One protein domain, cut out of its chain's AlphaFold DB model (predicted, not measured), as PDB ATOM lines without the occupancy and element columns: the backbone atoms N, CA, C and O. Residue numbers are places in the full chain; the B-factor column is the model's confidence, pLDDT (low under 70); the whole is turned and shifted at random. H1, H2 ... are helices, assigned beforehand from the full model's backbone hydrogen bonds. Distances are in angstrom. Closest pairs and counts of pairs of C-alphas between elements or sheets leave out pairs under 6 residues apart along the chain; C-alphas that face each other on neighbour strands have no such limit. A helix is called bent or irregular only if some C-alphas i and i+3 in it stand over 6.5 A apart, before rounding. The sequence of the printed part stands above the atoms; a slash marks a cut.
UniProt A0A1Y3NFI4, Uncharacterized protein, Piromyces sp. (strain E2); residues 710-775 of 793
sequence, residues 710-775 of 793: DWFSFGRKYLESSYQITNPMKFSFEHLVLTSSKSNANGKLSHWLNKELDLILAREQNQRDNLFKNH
ATOM      1  N   ASP A 710     -22.891 -33.673  -1.966       91.00
ATOM      2  CA  ASP A 710     -22.328 -32.448  -1.381       91.00
ATOM      3  C   ASP A 710     -22.830 -31.155  -2.055       91.00
ATOM      4  O   ASP A 710     -22.764 -30.069  -1.457       91.00
ATOM      5  N   TRP A 711     -23.421 -31.270  -3.253       94.06
ATOM      6  CA  TRP A 711     -23.942 -30.144  -4.023       94.06
ATOM      7  C   TRP A 711     -25.024 -29.342  -3.309       94.06
ATOM      8  O   TRP A 711     -25.087 -28.137  -3.533       94.06
ATOM      9  N   PHE A 712     -25.822 -29.922  -2.404       93.81
ATOM     10  CA  PHE A 712     -26.841 -29.153  -1.669       93.81
ATOM     11  C   PHE A 712     -26.268 -27.883  -1.014       93.81
ATOM     12  O   PHE A 712     -26.885 -26.817  -1.047       93.81
ATOM     13  N   SER A 713     -25.032 -27.965  -0.510       92.38
ATOM     14  CA  SER A 713     -24.331 -26.827   0.087       92.38
ATOM     15  C   SER A 713     -23.927 -25.739  -0.922       92.38
ATOM     16  O   SER A 713     -23.858 -24.566  -0.550       92.38
ATOM     17  N   PHE A 714     -23.682 -26.101  -2.185       94.38
ATOM     18  CA  PHE A 714     -23.388 -25.183  -3.289       94.38
ATOM     19  C   PHE A 714     -24.675 -24.630  -3.917       94.38
ATOM     20  O   PHE A 714     -24.760 -23.426  -4.151       94.38
ATOM     21  N   GLY A 715     -25.705 -25.463  -4.095       95.12
ATOM     22  CA  GLY A 715     -27.014 -25.060  -4.610       95.12
ATOM     23  C   GLY A 715     -27.674 -23.971  -3.761       95.12
ATOM     24  O   GLY A 715     -28.124 -22.966  -4.311       95.12
ATOM     25  N   ARG A 716     -27.633 -24.071  -2.421       93.56
ATOM     26  CA  ARG A 716     -28.123 -22.974  -1.565       93.56
ATOM     27  C   ARG A 716     -27.301 -21.688  -1.734       93.56
ATOM     28  O   ARG A 716     -27.894 -20.623  -1.881       93.56
ATOM     29  N   LYS A 717     -25.962 -21.762  -1.789       93.38
ATOM     30  CA  LYS A 717     -25.122 -20.575  -2.069       93.38
ATOM     31  C   LYS A 717     -25.443 -19.944  -3.427       93.38
ATOM     32  O   LYS A 717     -25.327 -18.734  -3.568       93.38
ATOM     33  N   TYR A 718     -25.823 -20.744  -4.427       94.31
ATOM     34  CA  TYR A 718     -26.228 -20.227  -5.733       94.31
ATOM     35  C   TYR A 718     -27.506 -19.387  -5.625       94.31
ATOM     36  O   TYR A 718     -27.538 -18.276  -6.149       94.31
ATOM     37  N   LEU A 719     -28.514 -19.858  -4.876       92.31
ATOM     38  CA  LEU A 719     -29.743 -19.097  -4.599       92.31
ATOM     39  C   LEU A 719     -29.488 -17.787  -3.834       92.31
ATOM     40  O   LEU A 719     -30.232 -16.827  -4.002       92.31
ATOM     41  N   GLU A 720     -28.446 -17.754  -3.000       89.94
ATOM     42  CA  GLU A 720     -27.983 -16.566  -2.265       89.94
ATOM     43  C   GLU A 720     -27.125 -15.615  -3.140       89.94
ATOM     44  O   GLU A 720     -26.823 -14.498  -2.719       89.94
ATOM     45  N   SER A 721     -26.721 -16.031  -4.348       87.62
ATOM     46  CA  SER A 721     -25.792 -15.291  -5.215       87.62
ATOM     47  C   SER A 721     -26.482 -14.383  -6.237       87.62
ATOM     48  O   SER A 721     -27.607 -14.635  -6.672       87.62
ATOM     49  N   SER A 722     -25.764 -13.366  -6.727       82.25
ATOM     50  CA  SER A 722     -26.242 -12.504  -7.819       82.25
ATOM     51  C   SER A 722     -26.456 -13.247  -9.146       82.25
ATOM     52  O   SER A 722     -27.240 -12.786  -9.972       82.25
ATOM     53  N   TYR A 723     -25.826 -14.411  -9.354       80.88
ATOM     54  CA  TYR A 723     -25.986 -15.216 -10.574       80.88
ATOM     55  C   TYR A 723     -27.397 -15.793 -10.736       80.88
ATOM     56  O   TYR A 723     -27.873 -15.930 -11.860       80.88
ATOM     57  N   GLN A 724     -28.121 -16.039  -9.639       83.75
ATOM     58  CA  GLN A 724     -29.522 -16.478  -9.676       83.75
ATOM     59  C   GLN A 724     -30.460 -15.427 -10.312       83.75
ATOM     60  O   GLN A 724     -31.547 -15.781 -10.765       83.75
ATOM     61  N   ILE A 725     -30.056 -14.150 -10.375       79.94
ATOM     62  CA  ILE A 725     -30.833 -13.072 -11.012       79.94
ATOM     63  C   ILE A 725     -30.746 -13.167 -12.543       79.94
ATOM     64  O   ILE A 725     -31.743 -12.959 -13.232       79.94
ATOM     65  N   THR A 726     -29.564 -13.484 -13.081       75.50
ATOM     66  CA  THR A 726     -29.306 -13.537 -14.531       75.50
ATOM     67  C   THR A 726     -29.517 -14.932 -15.123       75.50
ATOM     68  O   THR A 726     -29.939 -15.047 -16.274       75.50
ATOM     69  N   ASN A 727     -29.280 -15.984 -14.335       83.50
ATOM     70  CA  ASN A 727     -29.475 -17.388 -14.692       83.50
ATOM     71  C   ASN A 727     -30.221 -18.132 -13.560       83.50
ATOM     72  O   ASN A 727     -29.598 -18.827 -12.748       83.50
ATOM     73  N   PRO A 728     -31.552 -17.966 -13.448       88.81
ATOM     74  CA  PRO A 728     -32.334 -18.606 -12.396       88.81
ATOM     75  C   PRO A 728     -32.389 -20.131 -12.566       88.81
ATOM     76  O   PRO A 728     -32.560 -20.637 -13.677       88.81
ATOM     77  N   MET A 729     -32.306 -20.875 -11.454       91.75
ATOM     78  CA  MET A 729     -32.520 -22.331 -11.457       91.75
ATOM     79  C   MET A 729     -33.835 -22.722 -12.152       91.75
ATOM     80  O   MET A 729     -34.918 -22.302 -11.744       91.75
ATOM     81  N   LYS A 730     -33.742 -23.598 -13.164       90.19
ATOM     82  CA  LYS A 730     -34.885 -24.170 -13.907       90.19
ATOM     83  C   LYS A 730     -35.676 -25.238 -13.117       90.19
ATOM     84  O   LYS A 730     -36.592 -25.845 -13.662       90.19
ATOM     85  N   PHE A 731     -35.333 -25.480 -11.850       90.94
ATOM     86  CA  PHE A 731     -35.984 -26.438 -10.949       90.94
ATOM     87  C   PHE A 731     -36.026 -25.903  -9.510       90.94
ATOM     88  O   PHE A 731     -35.237 -25.037  -9.135       90.94
ATOM     89  N   SER A 732     -36.931 -26.435  -8.682       92.00
ATOM     90  CA  SER A 732     -37.005 -26.072  -7.261       92.00
ATOM     91  C   SER A 732     -35.962 -26.833  -6.438       92.00
ATOM     92  O   SER A 732     -36.015 -28.060  -6.325       92.00
ATOM     93  N   PHE A 733     -35.039 -26.090  -5.823       93.25
ATOM     94  CA  PHE A 733     -34.052 -26.622  -4.881       93.25
ATOM     95  C   PHE A 733     -34.713 -27.300  -3.671       93.25
ATOM     96  O   PHE A 733     -34.315 -28.394  -3.283       93.25
ATOM     97  N   GLU A 734     -35.754 -26.691  -3.101       91.75
ATOM     98  CA  GLU A 734     -36.455 -27.242  -1.933       91.75
ATOM     99  C   GLU A 734     -37.209 -28.523  -2.282       91.75
ATOM    100  O   GLU A 734     -37.184 -29.477  -1.506       91.75
ATOM    101  N   HIS A 735     -37.813 -28.588  -3.476       90.94
ATOM    102  CA  HIS A 735     -38.430 -29.821  -3.966       90.94
ATOM    103  C   HIS A 735     -37.394 -30.939  -4.071       90.94
ATOM    104  O   HIS A 735     -37.638 -32.019  -3.550       90.94
ATOM    105  N   LEU A 736     -36.218 -30.657  -4.649       91.62
ATOM    106  CA  LEU A 736     -35.109 -31.611  -4.755       91.62
ATOM    107  C   LEU A 736     -34.600 -32.083  -3.376       91.62
ATOM    108  O   LEU A 736     -34.349 -33.275  -3.198       91.62
ATOM    109  N   VAL A 737     -34.484 -31.187  -2.387       91.81
ATOM    110  CA  VAL A 737     -34.129 -31.551  -0.998       91.81
ATOM    111  C   VAL A 737     -35.198 -32.464  -0.378       91.81
ATOM    112  O   VAL A 737     -34.863 -33.479   0.235       91.81
ATOM    113  N   LEU A 738     -36.485 -32.149  -0.564       89.31
ATOM    114  CA  LEU A 738     -37.607 -32.918  -0.014       89.31
ATOM    115  C   LEU A 738     -37.811 -34.277  -0.706       89.31
ATOM    116  O   LEU A 738     -38.111 -35.265  -0.036       89.31
ATOM    117  N   THR A 739     -37.641 -34.379  -2.025       88.31
ATOM    118  CA  THR A 739     -37.695 -35.671  -2.731       88.31
ATOM    119  C   THR A 739     -36.496 -36.541  -2.377       88.31
ATOM    120  O   THR A 739     -36.679 -37.725  -2.090       88.31
ATOM    121  N   SER A 740     -35.301 -35.950  -2.284       87.94
ATOM    122  CA  SER A 740     -34.089 -36.649  -1.838       87.94
ATOM    123  C   SER A 740     -34.192 -37.139  -0.391       87.94
ATOM    124  O   SER A 740     -33.672 -38.206  -0.071       87.94
ATOM    125  N   SER A 741     -34.878 -36.410   0.498       86.31
ATOM    126  CA  SER A 741     -35.101 -36.872   1.875       86.31
ATOM    127  C   SER A 741     -36.090 -38.035   1.949       86.31
ATOM    128  O   SER A 741     -35.835 -38.990   2.686       86.31
ATOM    129  N   LYS A 742     -37.147 -38.027   1.123       83.94
ATOM    130  CA  LYS A 742     -38.093 -39.150   0.987       83.94
ATOM    131  C   LYS A 742     -37.442 -40.418   0.414       83.94
ATOM    132  O   LYS A 742     -37.801 -41.513   0.836       83.94
ATOM    133  N   SER A 743     -36.488 -40.294  -0.515       77.38
ATOM    134  CA  SER A 743     -35.803 -41.439  -1.144       77.38
ATOM    135  C   SER A 743     -34.547 -41.931  -0.397       77.38
ATOM    136  O   SER A 743     -34.002 -42.984  -0.733       77.38
ATOM    137  N   ASN A 744     -34.108 -41.245   0.666       74.75
ATOM    138  CA  ASN A 744     -32.917 -41.573   1.471       74.75
ATOM    139  C   ASN A 744     -33.107 -42.784   2.422       74.75
ATOM    140  O   ASN A 744     -32.804 -42.720   3.615       74.75
ATOM    141  N   ALA A 745     -33.551 -43.929   1.895       62.31
ATOM    142  CA  ALA A 745     -33.849 -45.144   2.668       62.31
ATOM    143  C   ALA A 745     -32.662 -45.695   3.495       62.31
ATOM    144  O   ALA A 745     -32.866 -46.418   4.465       62.31
ATOM    145  N   ASN A 746     -31.423 -45.353   3.121       66.94
ATOM    146  CA  ASN A 746     -30.193 -45.848   3.754       66.94
ATOM    147  C   ASN A 746     -29.471 -44.802   4.630       66.94
ATOM    148  O   ASN A 746     -28.338 -45.045   5.043       66.94
ATOM    149  N   GLY A 747     -30.048 -43.614   4.847       75.06
ATOM    150  CA  GLY A 747     -29.446 -42.544   5.659       75.06
ATOM    151  C   GLY A 747     -28.163 -41.903   5.098       75.06
ATOM    152  O   GLY A 747     -27.622 -40.980   5.704       75.06
ATOM    153  N   LYS A 748     -27.667 -42.349   3.935       75.19
ATOM    154  CA  LYS A 748     -26.405 -41.886   3.328       75.19
ATOM    155  C   LYS A 748     -26.403 -40.389   3.009       75.19
ATOM    156  O   LYS A 748     -25.358 -39.754   3.100       75.19
ATOM    157  N   LEU A 749     -27.561 -39.824   2.660       82.31
ATOM    158  CA  LEU A 749     -27.700 -38.400   2.340       82.31
ATOM    159  C   LEU A 749     -27.947 -37.525   3.582       82.31
ATOM    160  O   LEU A 749     -27.888 -36.302   3.477       82.31
ATOM    161  N   SER A 750     -28.194 -38.109   4.762       84.75
ATOM    162  CA  SER A 750     -28.655 -37.359   5.944       84.75
ATOM    163  C   SER A 750     -27.660 -36.295   6.416       84.75
ATOM    164  O   SER A 750     -28.074 -35.239   6.879       84.75
ATOM    165  N   HIS A 751     -26.351 -36.524   6.248       87.00
ATOM    166  CA  HIS A 751     -25.328 -35.524   6.576       87.00
ATOM    167  C   HIS A 751     -25.510 -34.210   5.795       87.00
ATOM    168  O   HIS A 751     -25.352 -33.131   6.361       87.00
ATOM    169  N   TRP A 752     -25.877 -34.309   4.516       88.06
ATOM    170  CA  TRP A 752     -26.083 -33.163   3.630       88.06
ATOM    171  C   TRP A 752     -27.491 -32.579   3.767       88.06
ATOM    172  O   TRP A 752     -27.658 -31.362   3.774       88.06
ATOM    173  N   LEU A 753     -28.499 -33.444   3.918       89.56
ATOM    174  CA  LEU A 753     -29.905 -33.047   3.957       89.56
ATOM    175  C   LEU A 753     -30.319 -32.383   5.271       89.56
ATOM    176  O   LEU A 753     -31.065 -31.413   5.216       89.56
ATOM    177  N   ASN A 754     -29.858 -32.864   6.435       89.69
ATOM    178  CA  ASN A 754     -30.364 -32.396   7.736       89.69
ATOM    179  C   ASN A 754     -30.252 -30.871   7.884       89.69
ATOM    180  O   ASN A 754     -31.240 -30.205   8.170       89.69
ATOM    181  N   LYS A 755     -29.070 -30.313   7.596       90.06
ATOM    182  CA  LYS A 755     -28.823 -28.867   7.684       90.06
ATOM    183  C   LYS A 755     -29.747 -28.062   6.767       90.06
ATOM    184  O   LYS A 755     -30.222 -26.999   7.152       90.06
ATOM    185  N   GLU A 756     -29.956 -28.536   5.546       92.75
ATOM    186  CA  GLU A 756     -30.744 -27.815   4.550       92.75
ATOM    187  C   GLU A 756     -32.251 -27.948   4.842       92.75
ATOM    188  O   GLU A 756     -32.981 -26.969   4.714       92.75
ATOM    189  N   LEU A 757     -32.705 -29.096   5.365       92.81
ATOM    190  CA  LEU A 757     -34.061 -29.282   5.897       92.81
ATOM    191  C   LEU A 757     -34.341 -28.374   7.103       92.81
ATOM    192  O   LEU A 757     -35.376 -27.711   7.117       92.81
ATOM    193  N   ASP A 758     -33.426 -28.289   8.074       92.69
ATOM    194  CA  ASP A 758     -33.569 -27.407   9.245       92.69
ATOM    195  C   ASP A 758     -33.702 -25.931   8.825       92.69
ATOM    196  O   ASP A 758     -34.543 -25.195   9.351       92.69
ATOM    197  N   LEU A 759     -32.907 -25.498   7.837       91.44
ATOM    198  CA  LEU A 759     -32.967 -24.144   7.277       91.44
ATOM    199  C   LEU A 759     -34.279 -23.882   6.523       91.44
ATOM    200  O   LEU A 759     -34.882 -22.824   6.719       91.44
ATOM    201  N   ILE A 760     -34.740 -24.832   5.702       91.69
ATOM    202  CA  ILE A 760     -36.025 -24.745   4.987       91.69
ATOM    203  C   ILE A 760     -37.184 -24.654   5.987       91.69
ATOM    204  O   ILE A 760     -38.005 -23.744   5.882       91.69
ATOM    205  N   LEU A 761     -37.220 -25.527   6.999       93.25
ATOM    206  CA  LEU A 761     -38.257 -25.540   8.037       93.25
ATOM    207  C   LEU A 761     -38.291 -24.230   8.833       93.25
ATOM    208  O   LEU A 761     -39.364 -23.652   9.013       93.25
ATOM    209  N   ALA A 762     -37.134 -23.725   9.271       93.94
ATOM    210  CA  ALA A 762     -37.054 -22.459   9.998       93.94
ATOM    211  C   ALA A 762     -37.496 -21.260   9.137       93.94
ATOM    212  O   ALA A 762     -38.166 -20.350   9.636       93.94
ATOM    213  N   ARG A 763     -37.149 -21.260   7.842       92.00
ATOM    214  CA  ARG A 763     -37.544 -20.221   6.880       92.00
ATOM    215  C   ARG A 763     -39.050 -20.239   6.618       92.00
ATOM    216  O   ARG A 763     -39.692 -19.197   6.740       92.00
ATOM    217  N   GLU A 764     -39.599 -21.409   6.307       93.81
ATOM    218  CA  GLU A 764     -41.021 -21.627   6.024       93.81
ATOM    219  C   GLU A 764     -41.893 -21.298   7.244       93.81
ATOM    220  O   GLU A 764     -42.884 -20.579   7.122       93.81
ATOM    221  N   GLN A 765     -41.498 -21.734   8.447       93.50
ATOM    222  CA  GLN A 765     -42.224 -21.403   9.677       93.50
ATOM    223  C   GLN A 765     -42.257 -19.887   9.921       93.50
ATOM    224  O   GLN A 765     -43.322 -19.328  10.165       93.50
ATOM    225  N   ASN A 766     -41.121 -19.199   9.774       94.31
ATOM    226  CA  ASN A 766     -41.040 -17.742   9.926       94.31
ATOM    227  C   ASN A 766     -41.902 -17.013   8.872       94.31
ATOM    228  O   ASN A 766     -42.595 -16.042   9.185       94.31
ATOM    229  N   GLN A 767     -41.933 -17.497   7.626       92.25
ATOM    230  CA  GLN A 767     -42.814 -16.955   6.584       92.25
ATOM    231  C   GLN A 767     -44.302 -17.144   6.925       92.25
ATOM    232  O   GLN A 767     -45.069 -16.184   6.804       92.25
ATOM    233  N   ARG A 768     -44.703 -18.318   7.432       90.50
ATOM    234  CA  ARG A 768     -46.071 -18.579   7.921       90.50
ATOM    235  C   ARG A 768     -46.441 -17.690   9.109       90.50
ATOM    236  O   ARG A 768     -47.493 -17.055   9.081       90.50
ATOM    237  N   ASP A 769     -45.569 -17.577  10.107       91.50
ATOM    238  CA  ASP A 769     -45.799 -16.746  11.295       91.50
ATOM    239  C   ASP A 769     -45.983 -15.263  10.919       91.50
ATOM    240  O   ASP A 769     -46.890 -14.591  11.421       91.50
ATOM    241  N   ASN A 770     -45.180 -14.756   9.976       92.75
ATOM    242  CA  ASN A 770     -45.345 -13.406   9.431       92.75
ATOM    243  C   ASN A 770     -46.648 -13.249   8.631       92.75
ATOM    244  O   ASN A 770     -47.301 -12.208   8.740       92.75
ATOM    245  N   LEU A 771     -47.053 -14.263   7.859       90.88
ATOM    246  CA  LEU A 771     -48.316 -14.249   7.118       90.88
ATOM    247  C   LEU A 771     -49.515 -14.148   8.074       90.88
ATOM    248  O   LEU A 771     -50.346 -13.257   7.902       90.88
ATOM    249  N   PHE A 772     -49.569 -14.982   9.119       88.94
ATOM    250  CA  PHE A 772     -50.635 -14.936  10.131       88.94
ATOM    251  C   PHE A 772     -50.640 -13.631  10.931       88.94
ATOM    252  O   PHE A 772     -51.705 -13.098  11.244       88.94
ATOM    253  N   LYS A 773     -49.461 -13.070  11.224       90.19
ATOM    254  CA  LYS A 773     -49.332 -11.768  11.893       90.19
ATOM    255  C   LYS A 773     -49.865 -10.610  11.040       90.19
ATOM    256  O   LYS A 773     -50.475  -9.692  11.587       90.19
ATOM    257  N   ASN A 774     -49.643 -10.650   9.727       91.50
ATOM    258  CA  ASN A 774     -50.106  -9.620   8.792       91.50
ATOM    259  C   ASN A 774     -51.581  -9.806   8.392       91.50
ATOM    260  O   ASN A 774     -52.269  -8.825   8.108       91.50
ATOM    261  N   HIS A 775     -52.076 -11.046   8.399       89.25
ATOM    262  CA  HIS A 775     -53.432 -11.414   7.993       89.25
ATOM    263  C   HIS A 775     -54.100 -12.327   9.042       89.25
ATOM    264  O   HIS A 775     -54.318 -13.514   8.791       89.25
TER     265      HIS A 775
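AT A GLANCE: This is residues 710 to 775 of the 793 residues of an uncharacterized protein of Piromyces sp. (strain E2) (UniProt A0A1Y3NFI4). Three helices, H1, H3 and the first part of H4, gather in a small loose cluster, their centres at the corners of a triangle. From it residues 761 to 775, of which 761 to 774 belong to the long H4, stick out as an arm, and residues 720 to 726, of which 723 to 726 belong to the short H2, stick out separately. The printed part has 66 residues with four named helices, in the order H1, H2, H3, H4, and no named strand; its class is all helix. The whole is loose, with a radius of gyration of the C-alphas of 13.8 A, and spans 42 by 30 by 16 A.

HOW THE PARTS SIT: H1, residues 710 to 719, and H3, residues 733 to 743, only just touch, with 3 pairs of C-alphas within 8 A. Their closest C-alphas are those of Gly 715 and Phe 733, 7.2 A apart, and they run opposite ways at a shallow tilt of 24 degrees. H4, residues 750 to 774, touches H1 with residues 752 to 756 alone; the closest C-alphas are those of Asp 710 and Trp 752, 6.3 A apart. These two run the same way at a shallow tilt of 31 degrees. H4 touches H3 with residues 750 to 760 alone, the closest C-alphas being those of Val 737 and Leu 753, 6.7 A apart. H3 and H4 run opposite ways at a steep tilt of 54 degrees. With two of these three pairs at a shallow tilt, the helix packing is mostly aligned, but only just. H2, residues 723 to 726, is close to H1 but not clearly touching, with the C-alphas of Tyr 718 and Gln 724 the closest at 6.4 A; it is apart from H3 and H4. In H3 every O i to N i+4 pair is within hydrogen-bond range; in H1 4 of 6 are and in H4 19 of 21, while H2 is too short for such a pair.

IN THESE COORDINATES: H1 begins at C-alpha 710, (-22.328, -32.448, -1.381), and is 15.6 A long from first to last C-alpha. H2 measures 5.4 A and H3 15.4 A. H4 measures 35.2 A, from C-alpha 750 at (-28.655, -37.359, 5.944) to C-alpha 774 at (-50.106, -9.620, 8.792). H4 is irregular, but only just: C-alphas 752 and 755 are 6.51 A apart.

THE WHOLE: The two C-alphas farthest apart are those of Asn 746 and His 775, at 41.8 A. Without the stretches that stand free, the body has 44 residues and spans 34 by 17 by 15 A. The printed part has no cut and no long link: H1 to H2 is tight, H2 to H3 and H3 to H4 are short. The mean pLDDT of the printed part is 88.3, and residues 745 to 746 are under 70.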